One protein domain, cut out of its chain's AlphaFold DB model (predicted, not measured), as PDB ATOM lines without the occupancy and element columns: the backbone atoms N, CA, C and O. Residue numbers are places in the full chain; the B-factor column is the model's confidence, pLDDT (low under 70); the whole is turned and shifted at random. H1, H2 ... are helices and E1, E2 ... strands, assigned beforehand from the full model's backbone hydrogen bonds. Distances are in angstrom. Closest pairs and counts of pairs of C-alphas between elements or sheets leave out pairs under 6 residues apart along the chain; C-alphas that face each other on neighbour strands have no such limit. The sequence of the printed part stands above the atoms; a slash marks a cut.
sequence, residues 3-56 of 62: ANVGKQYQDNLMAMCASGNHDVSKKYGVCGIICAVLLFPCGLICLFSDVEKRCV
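What this domain is: This is residues 3 to 56 of the 62 residues of the protein "Brain protein I3" of Trametes pubescens (UniProt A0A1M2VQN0). A long, thin, folded-back arrangement: the two-stranded ribbon of E1 and E2 runs on at one end into a pair of helices side by side, H2 and H3, and beyond the other end the lone helix H1 stands off at an angle, with residues 3 to 12 sticking out free. The printed part has 54 residues, with three named helices and two named strands in the order H1, E1, H2, H3, E2. The sheet has the order E1 - E2 and is antiparallel, and the class is mixed, helices and strands. The whole is extended, with a radius of gyration of the C-alphas of 17.4 A, and its C-alphas span 52 by 23 by 8 A, a rod.

Where its parts are: Strand E1 is residues 24 to 28, 13.2 A from first to last C-alpha, with C-alpha 24 at (-62.031, 17.066, 129.881). Strand E2 is residues 51 to 55, 12.9 A long, and ends with C-alpha 55 at (-66.441, 16.995, 128.884). Helix H2 is residues 30 to 38, 12.6 A long, and helix H3 is residues 42 to 49, 11.2 A long. Helix H1, the longest, is residues 3 to 18, 23.1 A long, and begins with C-alpha 3 at (-75.513, 28.612, 108.871).

How they stand to each other: E1 and E2 are antiparallel neighbours, with 147 degrees between their directions. The C-alphas of Val 24 and Cys 55 face each other at 4.5 A, and those of Tyr 28 and Val 51 at 5.1 A. N 25 and O 54 are within hydrogen-bond range at 2.9 A, as are N 54 and O 25 at 3.1 A. H2 and H3 form a helical hairpin: they touch, run opposite ways and stand at a shallow tilt of 23 degrees. Their closest C-alphas are those of Ala 36 and Gly 43, 3.7 A apart. H2 and E2 are apart. The closest C-alphas of E1 and H3 are those of Tyr 28 and Leu 47, 7.3 A apart. H1 touches no helix and is only just apart from E2, at a closest distance of 8.3 A. In H2 and H3 every O i to N i+4 pair is within hydrogen-bond range, and in H1 11 of 12 are.

The domain as a whole: The two C-alphas farthest apart are those of Asn 4 and Pro 41, at 53.1 A. Without residues 3 to 12, the body has 44 residues and spans 44 by 13 by 8 A. The printed part has no cut, and its four links are tight. The mean pLDDT of the printed part is 77.1; residues 3 to 4, 31, 40, 43 and 46 to 50 of this model are under 70.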
ATOM      1  N   ALA A   3     -74.856  29.536 107.942       61.53
ATOM      2  CA  ALA A   3     -75.513  28.612 108.871       61.53
ATOM      3  C   ALA A   3     -75.048  27.148 108.715       61.53
ATOM      4  O   ALA A   3     -75.062  26.389 109.678       61.53
ATOM      5  N   ASN A   4     -74.610  26.746 107.515       69.12
ATOM      6  CA  ASN A   4     -74.250  25.351 107.222       69.12
ATOM      7  C   ASN A   4     -72.886  24.955 107.827       69.12
ATOM      8  O   ASN A   4     -72.728  23.864 108.367       69.12
ATOM      9  N   VAL A   5     -71.928  25.888 107.835       78.12
ATOM     10  CA  VAL A   5     -70.580  25.670 108.389       78.12
ATOM     11  C   VAL A   5     -70.628  25.447 109.905       78.12
ATOM     12  O   VAL A   5     -69.965  24.551 110.420       78.12
ATOM     13  N   GLY A   6     -71.460  26.211 110.622       79.31
ATOM     14  CA  GLY A   6     -71.627  26.048 112.069       79.31
ATOM     15  C   GLY A   6     -72.203  24.682 112.452       79.31
ATOM     16  O   GLY A   6     -71.749  24.075 113.419       79.31
ATOM     17  N   LYS A   7     -73.150  24.163 111.659       81.06
ATOM     18  CA  LYS A   7     -73.752  22.845 111.888       81.06
ATOM     19  C   LYS A   7     -72.758  21.707 111.634       81.06
ATOM     20  O   LYS A   7     -72.576  20.865 112.503       81.06
ATOM     21  N   GLN A   8     -72.030  21.749 110.515       83.69
ATOM     22  CA  GLN A   8     -70.972  20.771 110.211       83.69
ATOM     23  C   GLN A   8     -69.857  20.749 111.268       83.69
ATOM     24  O   GLN A   8     -69.298  19.691 111.568       83.69
ATOM     25  N   TYR A   9     -69.529  21.912 111.837       82.62
ATOM     26  CA  TYR A   9     -68.569  22.024 112.931       82.62
ATOM     27  C   TYR A   9     -69.084  21.364 114.217       82.62
ATOM     28  O   TYR A   9     -68.355  20.596 114.847       82.62
ATOM     29  N   GLN A  10     -70.349  21.600 114.582       81.44
ATOM     30  CA  GLN A  10     -70.980  20.927 115.720       81.44
ATOM     31  C   GLN A  10     -71.029  19.409 115.524       81.44
ATOM     32  O   GLN A  10     -70.630  18.678 116.426       81.44
ATOM     33  N   ASP A  11     -71.424  18.931 114.343       83.38
ATOM     34  CA  ASP A  11     -71.480  17.497 114.037       83.38
ATOM     35  C   ASP A  11     -70.099  16.830 114.175       83.38
ATOM     36  O   ASP A  11     -69.981  15.760 114.773       83.38
ATOM     37  N   ASN A  12     -69.026  17.495 113.725       84.12
ATOM     38  CA  ASN A  12     -67.651  17.021 113.927       84.12
ATOM     39  C   ASN A  12     -67.255  16.953 115.410       84.12
ATOM     40  O   ASN A  12     -66.664  15.967 115.847       84.12
ATOM     41  N   LEU A  13     -67.584  17.976 116.205       81.94
ATOM     42  CA  LEU A  13     -67.285  17.987 117.643       81.94
ATOM     43  C   LEU A  13     -68.023  16.874 118.396       81.94
ATOM     44  O   LEU A  13     -67.450  16.252 119.296       81.94
ATOM     45  N   MET A  14     -69.277  16.609 118.026       82.94
ATOM     46  CA  MET A  14     -70.070  15.527 118.610       82.94
ATOM     47  C   MET A  14     -69.532  14.156 118.183       82.94
ATOM     48  O   MET A  14     -69.426  13.267 119.027       82.94
ATOM     49  N   ALA A  15     -69.102  13.996 116.927       84.31
ATOM     50  CA  ALA A  15     -68.444  12.780 116.449       84.31
ATOM     51  C   ALA A  15     -67.129  12.497 117.200       84.31
ATOM     52  O   ALA A  15     -66.866  11.357 117.581       84.31
ATOM     53  N   MET A  16     -66.339  13.533 117.507       83.75
ATOM     54  CA  MET A  16     -65.143  13.399 118.351       83.75
ATOM     55  C   MET A  16     -65.495  12.931 119.768       83.75
ATOM     56  O   MET A  16     -64.832  12.041 120.298       83.75
ATOM     57  N   CYS A  17     -66.567  13.460 120.365       84.94
ATOM     58  CA  CYS A  17     -67.044  12.982 121.665       84.94
ATOM     59  C   CYS A  17     -67.529  11.526 121.598       84.94
ATOM     60  O   CYS A  17     -67.238  10.755 122.503       84.94
ATOM     61  N   ALA A  18     -68.215  11.127 120.522       80.06
ATOM     62  CA  ALA A  18     -68.655   9.745 120.313       80.06
ATOM     63  C   ALA A  18     -67.477   8.771 120.116       80.06
ATOM     64  O   ALA A  18     -67.553   7.625 120.542       80.06
ATOM     65  N   SER A  19     -66.367   9.235 119.532       84.44
ATOM     66  CA  SER A  19     -65.120   8.462 119.413       84.44
ATOM     67  C   SER A  19     -64.330   8.329 120.727       84.44
ATOM     68  O   SER A  19     -63.273   7.704 120.743       84.44
ATOM     69  N   GLY A  20     -64.813   8.923 121.826       78.75
ATOM     70  CA  GLY A  20     -64.140   8.926 123.128       78.75
ATOM     71  C   GLY A  20     -63.107  10.044 123.308       78.75
ATOM     72  O   GLY A  20     -62.505  10.152 124.374       78.75
ATOM     73  N   ASN A  21     -62.920  10.917 122.312       83.19
ATOM     74  CA  ASN A  21     -62.028  12.072 122.410       83.19
ATOM     75  C   ASN A  21     -62.730  13.244 123.122       83.19
ATOM     76  O   ASN A  21     -63.149  14.234 122.507       83.19
ATOM     77  N   HIS A  22     -62.918  13.083 124.431       84.69
ATOM     78  CA  HIS A  22     -63.552  14.071 125.294       84.69
ATOM     79  C   HIS A  22     -62.566  15.153 125.737       84.69
ATOM     80  O   HIS A  22     -61.493  14.874 126.265       84.69
ATOM     81  N   ASP A  23     -62.981  16.407 125.583       81.50
ATOM     82  CA  ASP A  23     -62.249  17.565 126.091       81.50
ATOM     83  C   ASP A  23     -62.596  17.753 127.575       81.50
ATOM     84  O   ASP A  23     -63.638  18.316 127.929       81.50
ATOM     85  N   VAL A  24     -61.784  17.140 128.438       84.56
ATOM     86  CA  VAL A  24     -62.031  17.066 129.881       84.56
ATOM     87  C   VAL A  24     -61.661  18.379 130.565       84.56
ATOM     88  O   VAL A  24     -60.508  18.801 130.558       84.56
ATOM     89  N   SER A  25     -62.627  19.012 131.230       81.38
ATOM     90  CA  SER A  25     -62.380  20.180 132.076       81.38
ATOM     91  C   SER A  25     -62.761  19.879 133.517       81.38
ATOM     92  O   SER A  25     -63.784  19.249 133.802       81.38
ATOM     93  N   LYS A  26     -61.901  20.309 134.442       80.44
ATOM     94  CA  LYS A  26     -62.126  20.179 135.881       80.44
ATOM     95  C   LYS A  26     -62.917  21.386 136.362       80.44
ATOM     96  O   LYS A  26     -62.471  22.518 136.190       80.44
ATOM     97  N   LYS A  27     -64.055  21.140 137.007       74.56
ATOM     98  CA  LYS A  27     -64.784  22.170 137.751       74.56
ATOM     99  C   LYS A  27     -64.782  21.808 139.230       74.56
ATOM    100  O   LYS A  27     -65.072  20.669 139.584       74.56
ATOM    101  N   TYR A  28     -64.442  22.786 140.060       74.12
ATOM    102  CA  TYR A  28     -64.522  22.678 141.512       74.12
ATOM    103  C   TYR A  28     -65.921  23.103 141.940       74.12
ATOM    104  O   TYR A  28     -66.391  24.169 141.523       74.12
ATOM    105  N   GLY A  29     -66.605  22.280 142.731       74.31
ATOM    106  CA  GLY A  29     -67.906  22.666 143.254       74.31
ATOM    107  C   GLY A  29     -67.779  23.783 144.287       74.31
ATOM    108  O   GLY A  29     -66.881  23.819 145.131       74.31
ATOM    109  N   VAL A  30     -68.723  24.722 144.221       73.38
ATOM    110  CA  VAL A  30     -68.796  25.876 145.129       73.38
ATOM    111  C   VAL A  30     -68.964  25.420 146.584       73.38
ATOM    112  O   VAL A  30     -68.420  26.041 147.493       73.38
ATOM    113  N   CYS A  31     -69.649  24.294 146.809       69.88
ATOM    114  CA  CYS A  31     -69.823  23.700 148.134       69.88
ATOM    115  C   CYS A  31     -68.486  23.255 148.752       69.88
ATOM    116  O   CYS A  31     -68.220  23.568 149.915       69.88
ATOM    117  N   GLY A  32     -67.615  22.607 147.967       71.88
ATOM    118  CA  GLY A  32     -66.271  22.229 148.405       71.88
ATOM    119  C   GLY A  32     -65.426  23.442 148.796       71.88
ATOM    120  O   GLY A  32     -64.756  23.414 149.826       71.88
ATOM    121  N   ILE A  33     -65.507  24.535 148.025       81.06
ATOM    122  CA  ILE A  33     -64.784  25.790 148.306       81.06
ATOM    123  C   ILE A  33     -65.253  26.403 149.628       81.06
ATOM    124  O   ILE A  33     -64.430  26.761 150.467       81.06
ATOM    125  N   ILE A  34     -66.568  26.480 149.848       80.19
ATOM    126  CA  ILE A  34     -67.137  27.027 151.088       80.19
ATOM    127  C   ILE A  34     -66.718  26.175 152.296       80.19
ATOM    128  O   ILE A  34     -66.282  26.716 153.313       80.19
ATOM    129  N   CYS A  35     -66.777  24.846 152.177       71.06
ATOM    130  CA  CYS A  35     -66.355  23.942 153.249       71.06
ATOM    131  C   CYS A  35     -64.848  24.032 153.532       71.06
ATOM    132  O   CYS A  35     -64.451  23.964 154.693       71.06
ATOM    133  N   ALA A  36     -64.010  24.227 152.509       78.88
ATOM    134  CA  ALA A  36     -62.571  24.425 152.675       78.88
ATOM    135  C   ALA A  36     -62.232  25.666 153.508       78.88
ATOM    136  O   ALA A  36     -61.297  25.623 154.303       78.88
ATOM    137  N   VAL A  37     -63.009  26.742 153.366       80.75
ATOM    138  CA  VAL A  37     -62.802  27.991 154.114       80.75
ATOM    139  C   VAL A  37     -63.332  27.890 155.546       80.75
ATOM    140  O   VAL A  37     -62.683  28.372 156.469       80.75
ATOM    141  N   LEU A  38     -64.491  27.253 155.751       79.56
ATOM    142  CA  LEU A  38     -65.140  27.181 157.068       79.56
ATOM    143  C   LEU A  38     -64.582  26.079 157.982       79.56
ATOM    144  O   LEU A  38     -64.652  26.215 159.201       79.56
ATOM    145  N   LEU A  39     -64.055  24.986 157.418       70.75
ATOM    146  CA  LEU A  39     -63.701  23.761 158.147       70.75
ATOM    147  C   LEU A  39     -62.239  23.337 157.930       70.75
ATOM    148  O   LEU A  39     -61.936  22.179 157.638       70.75
ATOM    149  N   PHE A  40     -61.300  24.269 158.069       65.31
ATOM    150  CA  PHE A  40     -59.868  23.953 158.021       65.31
ATOM    151  C   PHE A  40     -59.509  22.965 159.153       65.31
ATOM    152  O   PHE A  40     -59.824  23.277 160.303       65.31
ATOM    153  N   PRO A  41     -58.879  21.786 158.915       72.94
ATOM    154  CA  PRO A  41     -58.273  21.233 157.689       72.94
ATOM    155  C   PRO A  41     -59.130  20.205 156.913       72.94
ATOM    156  O   PRO A  41     -58.782  19.836 155.792       72.94
ATOM    157  N   CYS A  42     -60.244  19.728 157.476       71.62
ATOM    158  CA  CYS A  42     -61.093  18.703 156.853       71.62
ATOM    159  C   CYS A  42     -61.722  19.169 155.527       71.62
ATOM    160  O   CYS A  42     -61.882  18.382 154.596       71.62
ATOM    161  N   GLY A  43     -62.032  20.459 155.408       67.38
ATOM    162  CA  GLY A  43     -62.633  21.040 154.212       67.38
ATOM    163  C   GLY A  43     -61.714  21.032 152.985       67.38
ATOM    164  O   GLY A  43     -62.205  20.933 151.862       67.38
ATOM    165  N   LEU A  44     -60.388  21.059 153.177       73.25
ATOM    166  CA  LEU A  44     -59.415  20.932 152.082       73.25
ATOM    167  C   LEU A  44     -59.496  19.555 151.411       73.25
ATOM    168  O   LEU A  44     -59.409  19.461 150.192       73.25
ATOM    169  N   ILE A  45     -59.715  18.490 152.188       74.56
ATOM    170  CA  ILE A  45     -59.862  17.123 151.661       74.56
ATOM    171  C   ILE A  45     -61.165  16.995 150.860       74.56
ATOM    172  O   ILE A  45     -61.181  16.396 149.780       74.56
ATOM    173  N   CYS A  46     -62.246  17.614 151.344       66.62
ATOM    174  CA  CYS A  46     -63.504  17.685 150.603       66.62
ATOM    175  C   CYS A  46     -63.341  18.423 149.267       66.62
ATOM    176  O   CYS A  46     -63.885  17.970 148.267       66.62
ATOM    177  N   LEU A  47     -62.535  19.491 149.210       69.50
ATOM    178  CA  LEU A  47     -62.267  20.231 147.972       69.50
ATOM    179  C   LEU A  47     -61.611  19.365 146.885       69.50
ATOM    180  O   LEU A  47     -61.954  19.478 145.710       69.50
ATOM    181  N   PHE A  48     -60.673  18.496 147.270       66.56
ATOM    182  CA  PHE A  48     -60.017  17.582 146.330       66.56
ATOM    183  C   PHE A  48     -60.932  16.438 145.878       66.56
ATOM    184  O   PHE A  48     -60.759  15.932 144.770       66.56
ATOM    185  N   SER A  49     -61.900  16.052 146.712       67.69
ATOM    186  CA  SER A  49     -62.892  15.022 146.376       67.69
ATOM    187  C   SER A  49     -64.013  15.568 145.488       67.69
ATOM    188  O   SER A  49     -64.529  14.849 144.638       67.69
ATOM    189  N   ASP A  50     -64.341  16.856 145.622       69.19
ATOM    190  CA  ASP A  50     -65.388  17.555 144.865       69.19
ATOM    191  C   ASP A  50     -64.875  18.120 143.522       69.19
ATOM    192  O   ASP A  50     -65.202  19.229 143.092       69.19
ATOM    193  N   VAL A  51     -64.010  17.351 142.853       72.75
ATOM    194  CA  VAL A  51     -63.558  17.628 141.488       72.75
ATOM    195  C   VAL A  51     -64.369  16.770 140.539       72.75
ATOM    196  O   VAL A  51     -64.137  15.568 140.410       72.75
ATOM    197  N   GLU A  52     -65.281  17.403 139.809       76.12
ATOM    198  CA  GLU A  52     -66.010  16.721 138.751       76.12
ATOM    199  C   GLU A  52     -65.331  16.994 137.406       76.12
ATOM    200  O   GLU A  52     -65.198  18.136 136.952       76.12
ATOM    201  N   LYS A  53     -64.855  15.918 136.776       79.94
ATOM    202  CA  LYS A  53     -64.339  15.944 135.410       79.94
ATOM    203  C   LYS A  53     -65.521  15.796 134.467       79.94
ATOM    204  O   LYS A  53     -66.246  14.802 134.498       79.94
ATOM    205  N   ARG A  54     -65.747  16.816 133.648       81.44
ATOM    206  CA  ARG A  54     -66.797  16.786 132.631       81.44
ATOM    207  C   ARG A  54     -66.238  17.205 131.291       81.44
ATOM    208  O   ARG A  54     -65.405  18.107 131.211       81.44
ATOM    209  N   CYS A  55     -66.734  16.568 130.239       84.31
ATOM    210  CA  CYS A  55     -66.441  16.995 128.884       84.31
ATOM    211  C   CYS A  55     -67.083  18.368 128.629       84.31
ATOM    212  O   CYS A  55     -68.294  18.514 128.800       84.31
ATOM    213  N   VAL A  56     -66.320  19.369 128.179       81.06
ATOM    214  CA  VAL A  56     -66.879  20.703 127.868       81.06
ATOM    215  C   VAL A  56     -67.781  20.701 126.636       81.06
ATOM    216  O   VAL A  56     -68.634  21.572 126.501       81.06
TER     217      VAL A  56